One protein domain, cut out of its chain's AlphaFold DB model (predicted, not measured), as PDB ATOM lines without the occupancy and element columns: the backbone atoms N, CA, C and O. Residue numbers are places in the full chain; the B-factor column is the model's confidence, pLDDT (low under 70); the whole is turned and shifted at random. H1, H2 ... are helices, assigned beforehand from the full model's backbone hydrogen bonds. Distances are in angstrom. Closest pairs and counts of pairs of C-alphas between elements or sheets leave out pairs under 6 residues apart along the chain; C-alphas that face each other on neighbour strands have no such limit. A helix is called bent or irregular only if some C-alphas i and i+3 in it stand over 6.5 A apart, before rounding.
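AT A GLANCE: This is residues 29 to 159 of the 163 residues of the protein "Amino acid transporter" of Lactobacillus paracasei NRIC 1981 (UniProt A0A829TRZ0). A long helical hairpin, H1 and H2, and a long helix H4 that splays away from it: H2's last residue and the early part of H4 meet, the two helices open from there as a V, and the far part of H4, residues 139 to 158, sticks out as a free arm. The short helix H3 sits by the first turn of H4, where the V closes, and the loop of residues 68 to 79 makes the turn of the hairpin at the other end. The printed part has 131 residues with four named helices, in the order H1, H2, H3, H4, and no named strand; its class is all helix. It is loose, with a radius of gyration of the C-alphas of 20.5 A, and spans 59 by 44 by 26 A.

HOW THE PARTS SIT: Start with H1, residues 35 to 67, and go on along the chain to H2, residues 80 to 102: they form a helical hairpin and touch, the closest C-alphas being those of Ala 48 and Ser 101, 5.9 A apart. Their tilt is shallow, 27 degrees, and they run opposite ways. Go on past H3, residues 106 to 113, which is apart from H1 and from H2, to H4, residues 124 to 158. H3 touches H4 at its residues 124 to 125 alone, closest at the C-alphas of Ile 109 and Pro 124, 5.6 A; they are only just about perpendicular, at 73 degrees. H4, with its residues 127 to 132 alone, touches H2 at residue 102 alone: the closest C-alphas, those of Thr 102 and Asn 131, are 5.7 A apart, at a steep tilt of 49 degrees, opposite ways. H1 and H4 are close but not clearly touching, with the C-alphas of Met 45 and Asn 131 closest at 7.6 A, at a steep tilt of 38 degrees, the same way. The helix packing is mostly crossed, but only just: 1 of the 3 touching pairs is at a shallow tilt. In H2, H3 and H4 every O i to N i+4 pair is within hydrogen-bond range; in H1 it is 26 of 29.

IN THESE COORDINATES: Find C-alpha 35 at (-50.224, 4.353, -0.868); from there H1 runs 48.4 A to C-alpha 67. H1 is neither bent nor irregular, but only just: C-alphas 50 and 53 are 6.4 A apart. H2 runs 32.3 A from C-alpha 80 at (-33.399, 48.379, 8.900), and H3 spans 10.7 A. H4 runs 50.3 A to C-alpha 158 at (-71.665, 56.722, 5.371).

THE WHOLE: The two C-alphas farthest apart, those of His 116 and Asn 159, are 64.3 A from each other. Residues 70 to 76 stand free, as do residues 139 to 159, of which 139 to 158 belong to H4. The link from H1 to H2 is long, that from H2 to H3 tight, that from H3 to H4 short. The printed part has no cut. Its mean pLDDT is 71.5, and 53 residues are under 70, among them 66 to 80 and 102 to 132.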
ATOM      1  N   ALA A  29     -57.818   9.909  -2.217       71.81
ATOM      2  CA  ALA A  29     -57.879   8.516  -1.763       71.81
ATOM      3  C   ALA A  29     -58.578   7.585  -2.771       71.81
ATOM      4  O   ALA A  29     -58.211   6.421  -2.885       71.81
ATOM      5  N   LEU A  30     -59.566   8.089  -3.519       71.00
ATOM      6  CA  LEU A  30     -60.242   7.341  -4.588       71.00
ATOM      7  C   LEU A  30     -59.507   7.407  -5.935       71.00
ATOM      8  O   LEU A  30     -59.768   6.586  -6.811       71.00
ATOM      9  N   GLY A  31     -58.621   8.391  -6.121       64.12
ATOM     10  CA  GLY A  31     -57.905   8.615  -7.379       64.12
ATOM     11  C   GLY A  31     -56.588   7.847  -7.524       64.12
ATOM     12  O   GLY A  31     -56.112   7.690  -8.646       64.12
ATOM     13  N   ILE A  32     -55.988   7.374  -6.425       65.19
ATOM     14  CA  ILE A  32     -54.618   6.841  -6.416       65.19
ATOM     15  C   ILE A  32     -54.614   5.400  -5.891       65.19
ATOM     16  O   ILE A  32     -54.966   5.139  -4.746       65.19
ATOM     17  N   GLY A  33     -54.194   4.450  -6.733       62.50
ATOM     18  CA  GLY A  33     -54.155   3.021  -6.389       62.50
ATOM     19  C   GLY A  33     -52.956   2.581  -5.536       62.50
ATOM     20  O   GLY A  33     -52.910   1.421  -5.135       62.50
ATOM     21  N   ASN A  34     -51.991   3.471  -5.270       75.31
ATOM     22  CA  ASN A  34     -50.776   3.183  -4.500       75.31
ATOM     23  C   ASN A  34     -50.624   4.139  -3.300       75.31
ATOM     24  O   ASN A  34     -50.722   5.357  -3.459       75.31
ATOM     25  N   LEU A  35     -50.356   3.589  -2.112       78.19
ATOM     26  CA  LEU A  35     -50.224   4.353  -0.868       78.19
ATOM     27  C   LEU A  35     -49.061   5.351  -0.931       78.19
ATOM     28  O   LEU A  35     -49.218   6.483  -0.484       78.19
ATOM     29  N   ASP A  36     -47.931   4.965  -1.525       76.88
ATOM     30  CA  ASP A  36     -46.746   5.827  -1.596       76.88
ATOM     31  C   ASP A  36     -47.021   7.084  -2.429       76.88
ATOM     32  O   ASP A  36     -46.823   8.205  -1.961       76.88
ATOM     33  N   SER A  37     -47.595   6.914  -3.624       70.75
ATOM     34  CA  SER A  37     -47.981   8.029  -4.500       70.75
ATOM     35  C   SER A  37     -49.089   8.894  -3.889       70.75
ATOM     36  O   SER A  37     -49.131  10.105  -4.117       70.75
ATOM     37  N   PHE A  38     -49.982   8.297  -3.092       75.62
ATOM     38  CA  PHE A  38     -51.018   9.023  -2.358       75.62
ATOM     39  C   PHE A  38     -50.412   9.920  -1.278       75.62
ATOM     40  O   PHE A  38     -50.731  11.109  -1.214       75.62
ATOM     41  N   LEU A  39     -49.506   9.375  -0.464       81.25
ATOM     42  CA  LEU A  39     -48.812  10.132   0.573       81.25
ATOM     43  C   LEU A  39     -47.939  11.233  -0.034       81.25
ATOM     44  O   LEU A  39     -48.001  12.367   0.433       81.25
ATOM     45  N   GLU A  40     -47.194  10.941  -1.100       74.38
ATOM     46  CA  GLU A  40     -46.365  11.921  -1.810       74.38
ATOM     47  C   GLU A  40     -47.203  13.086  -2.358       74.38
ATOM     48  O   GLU A  40     -46.878  14.257  -2.137       74.38
ATOM     49  N   THR A  41     -48.345  12.774  -2.977       73.25
ATOM     50  CA  THR A  41     -49.287  13.780  -3.481       73.25
ATOM     51  C   THR A  41     -49.828  14.652  -2.344       73.25
ATOM     52  O   THR A  41     -49.776  15.880  -2.424       73.25
ATOM     53  N   LEU A  42     -50.293  14.045  -1.245       76.88
ATOM     54  CA  LEU A  42     -50.812  14.785  -0.089       76.88
ATOM     55  C   LEU A  42     -49.758  15.674   0.578       76.88
ATOM     56  O   LEU A  42     -50.064  16.802   0.979       76.88
ATOM     57  N   ILE A  43     -48.527  15.172   0.709       80.56
ATOM     58  CA  ILE A  43     -47.402  15.912   1.281       80.56
ATOM     59  C   ILE A  43     -47.089  17.122   0.408       80.56
ATOM     60  O   ILE A  43     -47.006  18.229   0.939       80.56
ATOM     61  N   ASN A  44     -46.982  16.953  -0.912       73.44
ATOM     62  CA  ASN A  44     -46.665  18.061  -1.811       73.44
ATOM     63  C   ASN A  44     -47.780  19.126  -1.832       73.44
ATOM     64  O   ASN A  44     -47.502  20.320  -1.749       73.44
ATOM     65  N   MET A  45     -49.053  18.719  -1.832       74.56
ATOM     66  CA  MET A  45     -50.190  19.655  -1.782       74.56
ATOM     67  C   MET A  45     -50.247  20.436  -0.463       74.56
ATOM     68  O   MET A  45     -50.520  21.642  -0.441       74.56
ATOM     69  N   THR A  46     -49.965  19.760   0.651       80.94
ATOM     70  CA  THR A  46     -49.915  20.381   1.978       80.94
ATOM     71  C   THR A  46     -48.713  21.316   2.093       80.94
ATOM     72  O   THR A  46     -48.857  22.427   2.604       80.94
ATOM     73  N   ALA A  47     -47.556  20.918   1.557       79.25
ATOM     74  CA  ALA A  47     -46.368  21.757   1.466       79.25
ATOM     75  C   ALA A  47     -46.677  23.039   0.678       79.25
ATOM     76  O   ALA A  47     -46.528  24.128   1.233       79.25
ATOM     77  N   ALA A  48     -47.228  22.929  -0.535       74.00
ATOM     78  CA  ALA A  48     -47.628  24.076  -1.357       74.00
ATOM     79  C   ALA A  48     -48.598  25.017  -0.618       74.00
ATOM     80  O   ALA A  48     -48.413  26.237  -0.597       74.00
ATOM     81  N   THR A  49     -49.602  24.452   0.061       78.00
ATOM     82  CA  THR A  49     -50.600  25.225   0.816       78.00
ATOM     83  C   THR A  49     -49.991  25.918   2.040       78.00
ATOM     84  O   THR A  49     -50.344  27.056   2.344       78.00
ATOM     85  N   SER A  50     -49.045  25.274   2.732       84.81
ATOM     86  CA  SER A  50     -48.380  25.828   3.920       84.81
ATOM     87  C   SER A  50     -47.462  27.017   3.608       84.81
ATOM     88  O   SER A  50     -47.233  27.867   4.471       84.81
ATOM     89  N   LEU A  51     -46.981  27.120   2.365       84.69
ATOM     90  CA  LEU A  51     -46.126  28.218   1.912       84.69
ATOM     91  C   LEU A  51     -46.911  29.513   1.677       84.69
ATOM     92  O   LEU A  51     -46.366  30.599   1.883       84.69
ATOM     93  N   LEU A  52     -48.190  29.423   1.289       83.50
ATOM     94  CA  LEU A  52     -49.019  30.592   0.979       83.50
ATOM     95  C   LEU A  52     -49.104  31.592   2.153       83.50
ATOM     96  O   LEU A  52     -48.753  32.755   1.944       83.50
ATOM     97  N   PRO A  53     -49.482  31.204   3.392       84.50
ATOM     98  CA  PRO A  53     -49.507  32.130   4.528       84.50
ATOM     99  C   PRO A  53     -48.154  32.790   4.807       84.50
ATOM    100  O   PRO A  53     -48.099  33.974   5.140       84.50
ATOM    101  N   VAL A  54     -47.057  32.041   4.650       87.44
ATOM    102  CA  VAL A  54     -45.699  32.542   4.899       87.44
ATOM    103  C   VAL A  54     -45.302  33.582   3.853       87.44
ATOM    104  O   VAL A  54     -44.740  34.616   4.209       87.44
ATOM    105  N   LEU A  55     -45.662  33.377   2.582       86.38
ATOM    106  CA  LEU A  55     -45.469  34.376   1.528       86.38
ATOM    107  C   LEU A  55     -46.197  35.687   1.858       86.38
ATOM    108  O   LEU A  55     -45.584  36.755   1.807       86.38
ATOM    109  N   PHE A  56     -47.469  35.620   2.267       84.75
ATOM    110  CA  PHE A  56     -48.216  36.814   2.683       84.75
ATOM    111  C   PHE A  56     -47.582  37.504   3.896       84.75
ATOM    112  O   PHE A  56     -47.472  38.732   3.910       84.75
ATOM    113  N   LEU A  57     -47.116  36.735   4.885       87.56
ATOM    114  CA  LEU A  57     -46.423  37.255   6.064       87.56
ATOM    115  C   LEU A  57     -45.134  38.001   5.683       87.56
ATOM    116  O   LEU A  57     -44.900  39.108   6.166       87.56
ATOM    117  N   LEU A  58     -44.311  37.424   4.802       86.69
ATOM    118  CA  LEU A  58     -43.048  38.021   4.359       86.69
ATOM    119  C   LEU A  58     -43.277  39.305   3.556       86.69
ATOM    120  O   LEU A  58     -42.608  40.311   3.805       86.69
ATOM    121  N   ILE A  59     -44.262  39.311   2.654       85.25
ATOM    122  CA  ILE A  59     -44.659  40.511   1.903       85.25
ATOM    123  C   ILE A  59     -45.151  41.600   2.864       85.25
ATOM    124  O   ILE A  59     -44.712  42.748   2.767       85.25
ATOM    125  N   ALA A  60     -46.017  41.249   3.820       83.56
ATOM    126  CA  ALA A  60     -46.518  42.184   4.822       83.56
ATOM    127  C   ALA A  60     -45.382  42.753   5.680       83.56
ATOM    128  O   ALA A  60     -45.335  43.958   5.920       83.56
ATOM    129  N   TYR A  61     -44.424  41.920   6.089       83.31
ATOM    130  CA  TYR A  61     -43.247  42.345   6.841       83.31
ATOM    131  C   TYR A  61     -42.383  43.342   6.051       83.31
ATOM    132  O   TYR A  61     -42.023  44.395   6.586       83.31
ATOM    133  N   ILE A  62     -42.101  43.062   4.773       82.50
ATOM    134  CA  ILE A  62     -41.359  43.969   3.882       82.50
ATOM    135  C   ILE A  62     -42.124  45.284   3.705       82.50
ATOM    136  O   ILE A  62     -41.551  46.355   3.906       82.50
ATOM    137  N   MET A  63     -43.426  45.228   3.403       79.44
ATOM    138  CA  MET A  63     -44.271  46.419   3.260       79.44
ATOM    139  C   MET A  63     -44.310  47.260   4.538       79.44
ATOM    140  O   MET A  63     -44.215  48.485   4.472       79.44
ATOM    141  N   LEU A  64     -44.412  46.629   5.709       74.56
ATOM    142  CA  LEU A  64     -44.457  47.313   7.000       74.56
ATOM    143  C   LEU A  64     -43.094  47.926   7.350       74.56
ATOM    144  O   LEU A  64     -43.036  48.999   7.938       74.56
ATOM    145  N   ARG A  65     -41.980  47.302   6.951       72.12
ATOM    146  CA  ARG A  65     -40.622  47.847   7.145       72.12
ATOM    147  C   ARG A  65     -40.241  48.913   6.107       72.12
ATOM    148  O   ARG A  65     -39.393  49.756   6.393       72.12
ATOM    149  N   TRP A  66     -40.888  48.915   4.942       67.81
ATOM    150  CA  TRP A  66     -40.707  49.938   3.910       67.81
ATOM    151  C   TRP A  66     -41.599  51.171   4.143       67.81
ATOM    152  O   TRP A  66     -41.107  52.293   4.064       67.81
ATOM    153  N   LYS A  67     -42.885  50.986   4.475       63.56
ATOM    154  CA  LYS A  67     -43.907  52.055   4.485       63.56
ATOM    155  C   LYS A  67     -44.235  52.631   5.874       63.56
ATOM    156  O   LYS A  67     -44.875  53.676   5.953       63.56
ATOM    157  N   LYS A  68     -43.853  51.962   6.970       58.06
ATOM    158  CA  LYS A  68     -44.176  52.364   8.356       58.06
ATOM    159  C   LYS A  68     -42.911  52.332   9.233       58.06
ATOM    160  O   LYS A  68     -42.608  51.318   9.859       58.06
ATOM    161  N   ASP A  69     -42.177  53.445   9.271       53.84
ATOM    162  CA  ASP A  69     -41.001  53.605  10.151       53.84
ATOM    163  C   ASP A  69     -41.372  53.853  11.622       53.84
ATOM    164  O   ASP A  69     -40.609  53.493  12.512       53.84
ATOM    165  N   ASP A  70     -42.554  54.415  11.879       50.16
ATOM    166  CA  ASP A  70     -42.916  55.018  13.172       50.16
ATOM    167  C   ASP A  70     -43.735  54.094  14.097       50.16
ATOM    168  O   ASP A  70     -44.452  54.535  14.989       50.16
ATOM    169  N   MET A  71     -43.700  52.780  13.850       54.78
ATOM    170  CA  MET A  71     -44.373  51.815  14.725       54.78
ATOM    171  C   MET A  71     -43.415  51.396  15.851       54.78
ATOM    172  O   MET A  71     -42.343  50.861  15.537       54.78
ATOM    173  N   PRO A  72     -43.770  51.586  17.139       49.59
ATOM    174  CA  PRO A  72     -42.971  51.076  18.244       49.59
ATOM    175  C   PRO A  72     -42.899  49.550  18.125       49.59
ATOM    176  O   PRO A  72     -43.913  48.859  18.088       49.59
ATOM    177  N   ARG A  73     -41.682  49.030  17.965       58.78
ATOM    178  CA  ARG A  73     -41.401  47.595  17.859       58.78
ATOM    179  C   ARG A  73     -40.578  47.189  19.072       58.78
ATOM    180  O   ARG A  73     -39.426  47.611  19.169       58.78
ATOM    181  N   ASP A  74     -41.143  46.337  19.924       55.94
ATOM    182  CA  ASP A  74     -40.453  45.784  21.100       55.94
ATOM    183  C   ASP A  74     -39.273  44.874  20.722       55.94
ATOM    184  O   ASP A  74     -38.337  44.705  21.498       55.94
ATOM    185  N   PHE A  75     -39.262  44.337  19.494       54.00
ATOM    186  CA  PHE A  75     -38.170  43.519  18.971       54.00
ATOM    187  C   PHE A  75     -37.691  44.017  17.603       54.00
ATOM    188  O   PHE A  75     -38.450  44.099  16.632       54.00
ATOM    189  N   ARG A  76     -36.398  44.345  17.509       58.09
ATOM    190  CA  ARG A  76     -35.740  44.776  16.270       58.09
ATOM    191  C   ARG A  76     -34.843  43.657  15.757       58.09
ATOM    192  O   ARG A  76     -33.757  43.436  16.281       58.09
ATOM    193  N   PHE A  77     -35.270  42.983  14.690       53.53
ATOM    194  CA  PHE A  77     -34.395  42.070  13.953       53.53
ATOM    195  C   PHE A  77     -33.345  42.894  13.191       53.53
ATOM    196  O   PHE A  77     -33.634  43.403  12.101       53.53
ATOM    197  N   GLY A  78     -32.175  43.096  13.805       62.72
ATOM    198  CA  GLY A  78     -31.034  43.828  13.243       62.72
ATOM    199  C   GLY A  78     -31.340  45.257  12.766       62.72
ATOM    200  O   GLY A  78     -32.365  45.858  13.099       62.72
ATOM    201  N   ASN A  79     -30.440  45.807  11.943       69.88
ATOM    202  CA  ASN A  79     -30.616  47.126  11.325       69.88
ATOM    203  C   ASN A  79     -31.712  47.105  10.234       69.88
ATOM    204  O   ASN A  79     -32.045  46.047   9.694       69.88
ATOM    205  N   ARG A  80     -32.299  48.260   9.885       67.44
ATOM    206  CA  ARG A  80     -33.399  48.379   8.900       67.44
ATOM    207  C   ARG A  80     -33.082  47.670   7.584       67.44
ATOM    208  O   ARG A  80     -33.899  46.874   7.128       67.44
ATOM    209  N   THR A  81     -31.894  47.924   7.046       71.12
ATOM    210  CA  THR A  81     -31.357  47.331   5.816       71.12
ATOM    211  C   THR A  81     -31.159  45.828   5.943       71.12
ATOM    212  O   THR A  81     -31.654  45.105   5.097       71.12
ATOM    213  N   VAL A  82     -30.548  45.338   7.026       77.81
ATOM    214  CA  VAL A  82     -30.342  43.889   7.238       77.81
ATOM    215  C   VAL A  82     -31.675  43.145   7.283       77.81
ATOM    216  O   VAL A  82     -31.846  42.144   6.596       77.81
ATOM    217  N   GLY A  83     -32.649  43.658   8.038       76.75
ATOM    218  CA  GLY A  83     -33.969  43.036   8.123       76.75
ATOM    219  C   GLY A  83     -34.771  43.118   6.821       76.75
ATOM    220  O   GLY A  83     -35.559  42.215   6.559       76.75
ATOM    221  N   LEU A  84     -34.574  44.162   6.007       81.19
ATOM    222  CA  LEU A  84     -35.208  44.296   4.694       81.19
ATOM    223  C   LEU A  84     -34.558  43.360   3.666       81.19
ATOM    224  O   LEU A  84     -35.268  42.627   2.991       81.19
ATOM    225  N   THR A  85     -33.227  43.336   3.590       82.81
ATOM    226  CA  THR A  85     -32.471  42.452   2.695       82.81
ATOM    227  C   THR A  85     -32.724  40.987   3.025       82.81
ATOM    228  O   THR A  85     -33.011  40.215   2.118       82.81
ATOM    229  N   ALA A  86     -32.704  40.608   4.307       84.25
ATOM    230  CA  ALA A  86     -33.045  39.253   4.733       84.25
ATOM    231  C   ALA A  86     -34.496  38.902   4.378       84.25
ATOM    232  O   ALA A  86     -34.741  37.820   3.861       84.25
ATOM    233  N   GLY A  87     -35.445  39.824   4.588       84.81
ATOM    234  CA  GLY A  87     -36.844  39.626   4.204       84.81
ATOM    235  C   GLY A  87     -37.029  39.427   2.698       84.81
ATOM    236  O   GLY A  87     -37.715  38.496   2.295       84.81
ATOM    237  N   ILE A  88     -36.388  40.259   1.869       86.56
ATOM    238  CA  ILE A  88     -36.432  40.153   0.401       86.56
ATOM    239  C   ILE A  88     -35.781  38.849  -0.064       86.56
ATOM    240  O   ILE A  88     -36.356  38.143  -0.883       86.56
ATOM    241  N   PHE A  89     -34.615  38.500   0.483       89.88
ATOM    242  CA  PHE A  89     -33.943  37.243   0.170       89.88
ATOM    243  C   PHE A  89     -34.827  36.038   0.508       89.88
ATOM    244  O   PHE A  89     -35.039  35.174  -0.340       89.88
ATOM    245  N   LEU A  90     -35.404  36.014   1.715       89.62
ATOM    246  CA  LEU A  90     -36.305  34.943   2.138       89.62
ATOM    247  C   LEU A  90     -37.556  34.891   1.256       89.62
ATOM    248  O   LEU A  90     -37.981  33.807   0.878       89.62
ATOM    249  N   LEU A  91     -38.107  36.046   0.867       89.12
ATOM    250  CA  LEU A  91     -39.231  36.115  -0.063       89.12
ATOM    251  C   LEU A  91     -38.870  35.502  -1.423       89.12
ATOM    252  O   LEU A  91     -39.641  34.702  -1.939       89.12
ATOM    253  N   CYS A  92     -37.707  35.829  -1.992       88.81
ATOM    254  CA  CYS A  92     -37.251  35.251  -3.257       88.81
ATOM    255  C   CYS A  92     -37.094  33.727  -3.172       88.81
ATOM    256  O   CYS A  92     -37.548  33.021  -4.070       88.81
ATOM    257  N   VAL A  93     -36.508  33.212  -2.085       89.75
ATOM    258  CA  VAL A  93     -36.367  31.764  -1.862       89.75
ATOM    259  C   VAL A  93     -37.735  31.097  -1.733       89.75
ATOM    260  O   VAL A  93     -37.986  30.092  -2.390       89.75
ATOM    261  N   PHE A  94     -38.649  31.662  -0.943       87.50
ATOM    262  CA  PHE A  94     -39.992  31.106  -0.782       87.50
ATOM    263  C   PHE A  94     -40.805  31.160  -2.077       87.50
ATOM    264  O   PHE A  94     -41.528  30.215  -2.366       87.50
ATOM    265  N   LEU A  95     -40.668  32.221  -2.878       86.00
ATOM    266  CA  LEU A  95     -41.289  32.302  -4.202       86.00
ATOM    267  C   LEU A  95     -40.735  31.234  -5.148       86.00
ATOM    268  O   LEU A  95     -41.501  30.619  -5.883       86.00
ATOM    269  N   PHE A  96     -39.426  30.984  -5.103       84.19
ATOM    270  CA  PHE A  96     -38.800  29.923  -5.885       84.19
ATOM    271  C   PHE A  96     -39.291  28.532  -5.465       84.19
ATOM    272  O   PHE A  96     -39.713  27.752  -6.314       84.19
ATOM    273  N   VAL A  97     -39.304  28.235  -4.161       83.25
ATOM    274  CA  VAL A  97     -39.811  26.961  -3.622       83.25
ATOM    275  C   VAL A  97     -41.293  26.784  -3.947       83.25
ATOM    276  O   VAL A  97     -41.711  25.704  -4.350       83.25
ATOM    277  N   PHE A  98     -42.086  27.848  -3.831       81.31
ATOM    278  CA  PHE A  98     -43.496  27.830  -4.200       81.31
ATOM    279  C   PHE A  98     -43.689  27.517  -5.687       81.31
ATOM    280  O   PHE A  98     -44.517  26.678  -6.033       81.31
ATOM    281  N   PHE A  99     -42.897  28.135  -6.568       78.25
ATOM    282  CA  PHE A  99     -42.944  27.858  -8.001       78.25
ATOM    283  C   PHE A  99     -42.546  26.410  -8.318       78.25
ATOM    284  O   PHE A  99     -43.277  25.728  -9.028       78.25
ATOM    285  N   MET A 100     -41.455  25.911  -7.726       74.94
ATOM    286  CA  MET A 100     -41.014  24.517  -7.874       74.94
ATOM    287  C   MET A 100     -42.012  23.496  -7.309       74.94
ATOM    288  O   MET A 100     -42.148  22.415  -7.857       74.94
ATOM    289  N   SER A 101     -42.738  23.820  -6.236       72.25
ATOM    290  CA  SER A 101     -43.780  22.940  -5.682       72.25
ATOM    291  C   SER A 101     -45.070  22.963  -6.519       72.25
ATOM    292  O   SER A 101     -45.795  21.971  -6.582       72.25
ATOM    293  N   THR A 102     -45.348  24.084  -7.195       68.75
ATOM    294  CA  THR A 102     -46.537  24.260  -8.046       68.75
ATOM    295  C   THR A 102     -46.357  23.603  -9.416       68.75
ATOM    296  O   THR A 102     -47.313  23.025  -9.939       68.75
ATOM    297  N   VAL A 103     -45.158  23.706 -10.003       67.75
ATOM    298  CA  VAL A 103     -44.826  23.178 -11.331       67.75
ATOM    299  C   VAL A 103     -44.257  21.757 -11.193       67.75
ATOM    300  O   VAL A 103     -43.184  21.600 -10.619       67.75
ATOM    301  N   PRO A 104     -44.938  20.719 -11.709       63.44
ATOM    302  CA  PRO A 104     -44.443  19.350 -11.690       63.44
ATOM    303  C   PRO A 104     -43.219  19.192 -12.593       63.44
ATOM    304  O   PRO A 104     -43.011  19.975 -13.524       63.44
ATOM    305  N   ASP A 105     -42.429  18.154 -12.315       63.59
ATOM    306  CA  ASP A 105     -41.150  17.903 -12.974       63.59
ATOM    307  C   ASP A 105     -41.245  17.989 -14.511       63.59
ATOM    308  O   ASP A 105     -42.097  17.323 -15.116       63.59
ATOM    309  N   PRO A 106     -40.350  18.748 -15.179       59.69
ATOM    310  CA  PRO A 106     -40.348  18.898 -16.637       59.69
ATOM    311  C   PRO A 106     -40.273  17.561 -17.386       59.69
ATOM    312  O   PRO A 106     -40.774  17.448 -18.503       59.69
ATOM    313  N   HIS A 107     -39.669  16.545 -16.761       60.69
ATOM    314  CA  HIS A 107     -39.573  15.192 -17.302       60.69
ATOM    315  C   HIS A 107     -40.951  14.534 -17.462       60.69
ATOM    316  O   HIS A 107     -41.226  13.932 -18.495       60.69
ATOM    317  N   LEU A 108     -41.853  14.718 -16.491       60.47
ATOM    318  CA  LEU A 108     -43.202  14.152 -16.533       60.47
ATOM    319  C   LEU A 108     -44.075  14.861 -17.583       60.47
ATOM    320  O   LEU A 108     -44.862  14.216 -18.272       60.47
ATOM    321  N   ILE A 109     -43.907  16.180 -17.746       58.34
ATOM    322  CA  ILE A 109     -44.598  16.978 -18.776       58.34
ATOM    323  C   ILE A 109     -44.166  16.533 -20.186       58.34
ATOM    324  O   ILE A 109     -44.991  16.451 -21.097       58.34
ATOM    325  N   ALA A 110     -42.879  16.219 -20.369       58.75
ATOM    326  CA  ALA A 110     -42.354  15.707 -21.633       58.75
ATOM    327  C   ALA A 110     -42.854  14.283 -21.947       58.75
ATOM    328  O   ALA A 110     -43.174  13.997 -23.099       58.75
ATOM    329  N   GLU A 111     -42.976  13.412 -20.939       59.75
ATOM    330  CA  GLU A 111     -43.512  12.047 -21.080       59.75
ATOM    331  C   GLU A 111     -45.012  12.032 -21.428       59.75
ATOM    332  O   GLU A 111     -45.458  11.234 -22.258       59.75
ATOM    333  N   GLU A 112     -45.785  12.964 -20.859       56.41
ATOM    334  CA  GLU A 112     -47.197  13.197 -21.195       56.41
ATOM    335  C   GLU A 112     -47.369  13.698 -22.636       56.41
ATOM    336  O   GLU A 112     -48.205  13.173 -23.374       56.41
ATOM    337  N   LEU A 113     -46.529  14.641 -23.081       57.25
ATOM    338  CA  LEU A 113     -46.536  15.142 -24.460       57.25
ATOM    339  C   LEU A 113     -46.070  14.082 -25.479       57.25
ATOM    340  O   LEU A 113     -46.524  14.085 -26.622       57.25
ATOM    341  N   ALA A 114     -45.197  13.162 -25.060       62.09
ATOM    342  CA  ALA A 114     -44.736  12.024 -25.855       62.09
ATOM    343  C   ALA A 114     -45.729  10.841 -25.881       62.09
ATOM    344  O   ALA A 114     -45.509   9.875 -26.609       62.09
ATOM    345  N   GLY A 115     -46.833  10.901 -25.123       55.72
ATOM    346  CA  GLY A 115     -47.877   9.868 -25.107       55.72
ATOM    347  C   GLY A 115     -47.522   8.601 -24.316       55.72
ATOM    348  O   GLY A 115     -48.232   7.599 -24.406       55.72
ATOM    349  N   HIS A 116     -46.448   8.634 -23.527       52.12
ATOM    350  CA  HIS A 116     -45.981   7.525 -22.695       52.12
ATOM    351  C   HIS A 116     -46.150   7.875 -21.218       52.12
ATOM    352  O   HIS A 116     -45.191   7.933 -20.470       52.12
ATOM    353  N   LEU A 117     -47.382   8.125 -20.779       55.19
ATOM    354  CA  LEU A 117     -47.648   8.276 -19.350       55.19
ATOM    355  C   LEU A 117     -47.541   6.908 -18.652       55.19
ATOM    356  O   LEU A 117     -48.266   5.978 -19.034       55.19
ATOM    357  N   PRO A 118     -46.713   6.765 -17.602       52.88
ATOM    358  CA  PRO A 118     -46.786   5.616 -16.714       52.88
ATOM    359  C   PRO A 118     -48.198   5.535 -16.119       52.88
ATOM    360  O   PRO A 118     -48.716   6.502 -15.558       52.88
ATOM    361  N   LYS A 119     -48.863   4.383 -16.266       43.81
ATOM    362  CA  LYS A 119     -50.211   4.166 -15.723       43.81
ATOM    363  C   LYS A 119     -50.154   4.203 -14.192       43.81
ATOM    364  O   LYS A 119     -49.777   3.214 -13.575       43.81
ATOM    365  N   GLY A 120     -50.534   5.333 -13.601       52.47
ATOM    366  CA  GLY A 120     -50.572   5.523 -12.146       52.47
ATOM    367  C   GLY A 120     -50.116   6.902 -11.667       52.47
ATOM    368  O   GLY A 120     -50.366   7.238 -10.513       52.47
ATOM    369  N   THR A 121     -49.499   7.711 -12.531       52.59
ATOM    370  CA  THR A 121     -49.068   9.075 -12.194       52.59
ATOM    371  C   THR A 121     -50.169  10.079 -12.544       52.59
ATOM    372  O   THR A 121     -50.750  10.019 -13.629       52.59
ATOM    373  N   ALA A 122     -50.487  11.002 -11.632       53.34
ATOM    374  CA  ALA A 122     -51.405  12.102 -11.924       53.34
ATOM    375  C   ALA A 122     -50.847  12.939 -13.088       53.34
ATOM    376  O   ALA A 122     -49.662  13.272 -13.070       53.34
ATOM    377  N   SER A 123     -51.686  13.261 -14.084       59.25
ATOM    378  CA  SER A 123     -51.311  14.116 -15.224       59.25
ATOM    379  C   SER A 123     -50.577  15.358 -14.704       59.25
ATOM    380  O   SER A 123     -51.157  16.100 -13.908       59.25
ATOM    381  N   PRO A 124     -49.321  15.599 -15.103       60.06
ATOM    382  CA  PRO A 124     -48.578  16.814 -14.773       60.06
ATOM    383  C   PRO A 124     -49.360  18.085 -15.104       60.06
ATOM    384  O   PRO A 124     -49.398  19.022 -14.306       60.06
ATOM    385  N   ILE A 125     -50.072  18.096 -16.232       59.41
ATOM    386  CA  ILE A 125     -50.991  19.184 -16.583       59.41
ATOM    387  C   ILE A 125     -52.148  19.275 -15.575       59.41
ATOM    388  O   ILE A 125     -52.508  20.374 -15.157       59.41
ATOM    389  N   GLY A 126     -52.698  18.141 -15.135       62.84
ATOM    390  CA  GLY A 126     -53.708  18.060 -14.075       62.84
ATOM    391  C   GLY A 126     -53.219  18.553 -12.706       62.84
ATOM    392  O   GLY A 126     -53.955  19.257 -12.018       62.84
ATOM    393  N   THR A 127     -51.972  18.260 -12.333       64.50
ATOM    394  CA  THR A 127     -51.327  18.735 -11.097       64.50
ATOM    395  C   THR A 127     -51.084  20.243 -11.145       64.50
ATOM    396  O   THR A 127     -51.399  20.948 -10.186       64.50
ATOM    397  N   LEU A 128     -50.622  20.765 -12.288       64.81
ATOM    398  CA  LEU A 128     -50.556  22.206 -12.555       64.81
ATOM    399  C   LEU A 128     -51.929  22.857 -12.422       64.81
ATOM    400  O   LEU A 128     -52.067  23.855 -11.718       64.81
ATOM    401  N   LEU A 129     -52.947  22.282 -13.070       64.44
ATOM    402  CA  LEU A 129     -54.309  22.796 -13.001       64.44
ATOM    403  C   LEU A 129     -54.803  22.819 -11.559       64.44
ATOM    404  O   LEU A 129     -55.332  23.836 -11.131       64.44
ATOM    405  N   TYR A 130     -54.598  21.744 -10.798       65.25
ATOM    406  CA  TYR A 130     -55.024  21.655  -9.407       65.25
ATOM    407  C   TYR A 130     -54.317  22.695  -8.523       65.25
ATOM    408  O   TYR A 130     -54.974  23.434  -7.787       65.25
ATOM    409  N   ASN A 131     -52.988  22.805  -8.629       66.88
ATOM    410  CA  ASN A 131     -52.199  23.748  -7.836       66.88
ATOM    411  C   ASN A 131     -52.549  25.208  -8.174       66.88
ATOM    412  O   ASN A 131     -52.754  26.028  -7.277       66.88
ATOM    413  N   VAL A 132     -52.696  25.534  -9.463       69.75
ATOM    414  CA  VAL A 132     -53.107  26.872  -9.922       69.75
ATOM    415  C   VAL A 132     -54.544  27.178  -9.502       69.75
ATOM    416  O   VAL A 132     -54.835  28.291  -9.066       69.75
ATOM    417  N   LEU A 133     -55.445  26.198  -9.567       71.62
ATOM    418  CA  LEU A 133     -56.842  26.349  -9.166       71.62
ATOM    419  C   LEU A 133     -56.956  26.663  -7.668       71.62
ATOM    420  O   LEU A 133     -57.732  27.545  -7.300       71.62
ATOM    421  N   GLY A 134     -56.117  26.059  -6.820       68.94
ATOM    422  CA  GLY A 134     -56.011  26.414  -5.401       68.94
ATOM    423  C   GLY A 134     -55.636  27.884  -5.173       68.94
ATOM    424  O   GLY A 134     -56.291  28.582  -4.397       68.94
ATOM    425  N   VAL A 135     -54.639  28.393  -5.906       70.00
ATOM    426  CA  VAL A 135     -54.213  29.804  -5.828       70.00
ATOM    427  C   VAL A 135     -55.297  30.749  -6.341       70.00
ATOM    428  O   VAL A 135     -55.568  31.775  -5.717       70.00
ATOM    429  N   VAL A 136     -55.944  30.409  -7.456       75.94
ATOM    430  CA  VAL A 136     -57.012  31.220  -8.057       75.94
ATOM    431  C   VAL A 136     -58.225  31.294  -7.132       75.94
ATOM    432  O   VAL A 136     -58.749  32.386  -6.913       75.94
ATOM    433  N   ILE A 137     -58.641  30.173  -6.534       76.88
ATOM    434  CA  ILE A 137     -59.709  30.162  -5.526       76.88
ATOM    435  C   ILE A 137     -59.300  31.016  -4.325       76.88
ATOM    436  O   ILE A 137     -60.089  31.851  -3.886       76.88
ATOM    437  N   PHE A 138     -58.075  30.862  -3.820       73.94
ATOM    438  CA  PHE A 138     -57.595  31.631  -2.674       73.94
ATOM    439  C   PHE A 138     -57.602  33.141  -2.953       73.94
ATOM    440  O   PHE A 138     -58.138  33.914  -2.159       73.94
ATOM    441  N   MET A 139     -57.075  33.569  -4.104       76.38
ATOM    442  CA  MET A 139     -57.091  34.975  -4.517       76.38
ATOM    443  C   MET A 139     -58.510  35.492  -4.766       76.38
ATOM    444  O   MET A 139     -58.823  36.618  -4.384       76.38
ATOM    445  N   GLY A 140     -59.390  34.677  -5.355       80.75
ATOM    446  CA  GLY A 140     -60.793  35.025  -5.570       80.75
ATOM    447  C   GLY A 140     -61.543  35.229  -4.255       80.75
ATOM    448  O   GLY A 140     -62.241  36.227  -4.081       80.75
ATOM    449  N   VAL A 141     -61.339  34.335  -3.286       79.38
ATOM    450  CA  VAL A 141     -61.890  34.467  -1.934       79.38
ATOM    451  C   VAL A 141     -61.317  35.706  -1.247       79.38
ATOM    452  O   VAL A 141     -62.090  36.520  -0.741       79.38
ATOM    453  N   ALA A 142     -59.999  35.920  -1.290       76.19
ATOM    454  CA  ALA A 142     -59.363  37.116  -0.736       76.19
ATOM    455  C   ALA A 142     -59.941  38.407  -1.340       76.19
ATOM    456  O   ALA A 142     -60.257  39.343  -0.605       76.19
ATOM    457  N   TRP A 143     -60.173  38.435  -2.655       77.38
ATOM    458  CA  TRP A 143     -60.806  39.560  -3.339       77.38
ATOM    459  C   TRP A 143     -62.257  39.772  -2.895       77.38
ATOM    460  O   TRP A 143     -62.656  40.903  -2.622       77.38
ATOM    461  N   ILE A 144     -63.044  38.702  -2.733       84.56
ATOM    462  CA  ILE A 144     -64.413  38.784  -2.199       84.56
ATOM    463  C   ILE A 144     -64.409  39.368  -0.781       84.56
ATOM    464  O   ILE A 144     -65.219  40.249  -0.479       84.56
ATOM    465  N   TYR A 145     -63.509  38.901   0.089       78.19
ATOM    466  CA  TYR A 145     -63.384  39.407   1.457       78.19
ATOM    467  C   TYR A 145     -62.939  40.867   1.488       78.19
ATOM    468  O   TYR A 145     -63.539  41.650   2.223       78.19
ATOM    469  N   TRP A 146     -61.965  41.249   0.660       75.81
ATOM    470  CA  TRP A 146     -61.533  42.637   0.509       75.81
ATOM    471  C   TRP A 146     -62.693  43.536   0.079       75.81
ATOM    472  O   TRP A 146     -63.002  44.525   0.736       75.81
ATOM    473  N   ASN A 147     -63.416  43.136  -0.966       81.81
ATOM    474  CA  ASN A 147     -64.540  43.896  -1.503       81.81
ATOM    475  C   ASN A 147     -65.700  43.986  -0.485       81.81
ATOM    476  O   ASN A 147     -66.417  44.984  -0.412       81.81
ATOM    477  N   ARG A 148     -65.879  42.961   0.362       76.12
ATOM    478  CA  ARG A 148     -66.798  43.013   1.512       76.12
ATOM    479  C   ARG A 148     -66.309  43.960   2.604       76.12
ATOM    480  O   ARG A 148     -67.134  44.682   3.158       76.12
ATOM    481  N   TYR A 149     -65.021  43.944   2.929       76.50
ATOM    482  CA  TYR A 149     -64.425  44.825   3.929       76.50
ATOM    483  C   TYR A 149     -64.561  46.290   3.508       76.50
ATOM    484  O   TYR A 149     -65.116  47.087   4.257       76.50
ATOM    485  N   GLU A 150     -64.210  46.607   2.263       78.69
ATOM    486  CA  GLU A 150     -64.312  47.953   1.700       78.69
ATOM    487  C   GLU A 150     -65.769  48.434   1.635       78.69
ATOM    488  O   GLU A 150     -66.075  49.567   2.008       78.69
ATOM    489  N   LYS A 151     -66.719  47.555   1.271       76.00
ATOM    490  CA  LYS A 151     -68.157  47.864   1.367       76.00
ATOM    491  C   LYS A 151     -68.588  48.164   2.804       76.00
ATOM    492  O   LYS A 151     -69.372  49.087   3.002       76.00
ATOM    493  N   ARG A 152     -68.101  47.418   3.802       71.00
ATOM    494  CA  ARG A 152     -68.440  47.645   5.220       71.00
ATOM    495  C   ARG A 152     -67.814  48.924   5.764       71.00
ATOM    496  O   ARG A 152     -68.512  49.662   6.446       71.00
ATOM    497  N   GLU A 153     -66.563  49.226   5.429       74.69
ATOM    498  CA  GLU A 153     -65.930  50.502   5.780       74.69
ATOM    499  C   GLU A 153     -66.637  51.688   5.119       74.69
ATOM    500  O   GLU A 153     -66.881  52.704   5.769       74.69
ATOM    501  N   ARG A 154     -67.019  51.560   3.843       73.44
ATOM    502  CA  ARG A 154     -67.759  52.604   3.127       73.44
ATOM    503  C   ARG A 154     -69.140  52.840   3.739       73.44
ATOM    504  O   ARG A 154     -69.553  53.986   3.859       73.44
ATOM    505  N   LEU A 155     -69.832  51.777   4.156       70.19
ATOM    506  CA  LEU A 155     -71.112  51.863   4.868       70.19
ATOM    507  C   LEU A 155     -70.955  52.452   6.280       70.19
ATOM    508  O   LEU A 155     -71.784  53.259   6.685       70.19
ATOM    509  N   ALA A 156     -69.883  52.108   7.001       71.38
ATOM    510  CA  ALA A 156     -69.585  52.661   8.323       71.38
ATOM    511  C   ALA A 156     -69.259  54.163   8.264       71.38
ATOM    512  O   ALA A 156     -69.743  54.932   9.085       71.38
ATOM    513  N   LYS A 157     -68.505  54.608   7.249       66.75
ATOM    514  CA  LYS A 157     -68.244  56.040   7.014       66.75
ATOM    515  C   LYS A 157     -69.476  56.802   6.510       66.75
ATOM    516  O   LYS A 157     -69.550  58.009   6.706       66.75
ATOM    517  N   ALA A 158     -70.430  56.120   5.873       68.38
ATOM    518  CA  ALA A 158     -71.665  56.722   5.371       68.38
ATOM    519  C   ALA A 158     -72.776  56.863   6.431       68.38
ATOM    520  O   ALA A 158     -73.743  57.575   6.173       68.38
ATOM    521  N   ASN A 159     -72.664  56.221   7.604       61.88
ATOM    522  CA  ASN A 159     -73.651  56.339   8.683       61.88
ATOM    523  C   ASN A 159     -72.988  56.581  10.059       61.88
ATOM    524  O   ASN A 159     -72.776  55.631  10.813       61.88
TER     525      ASN A 159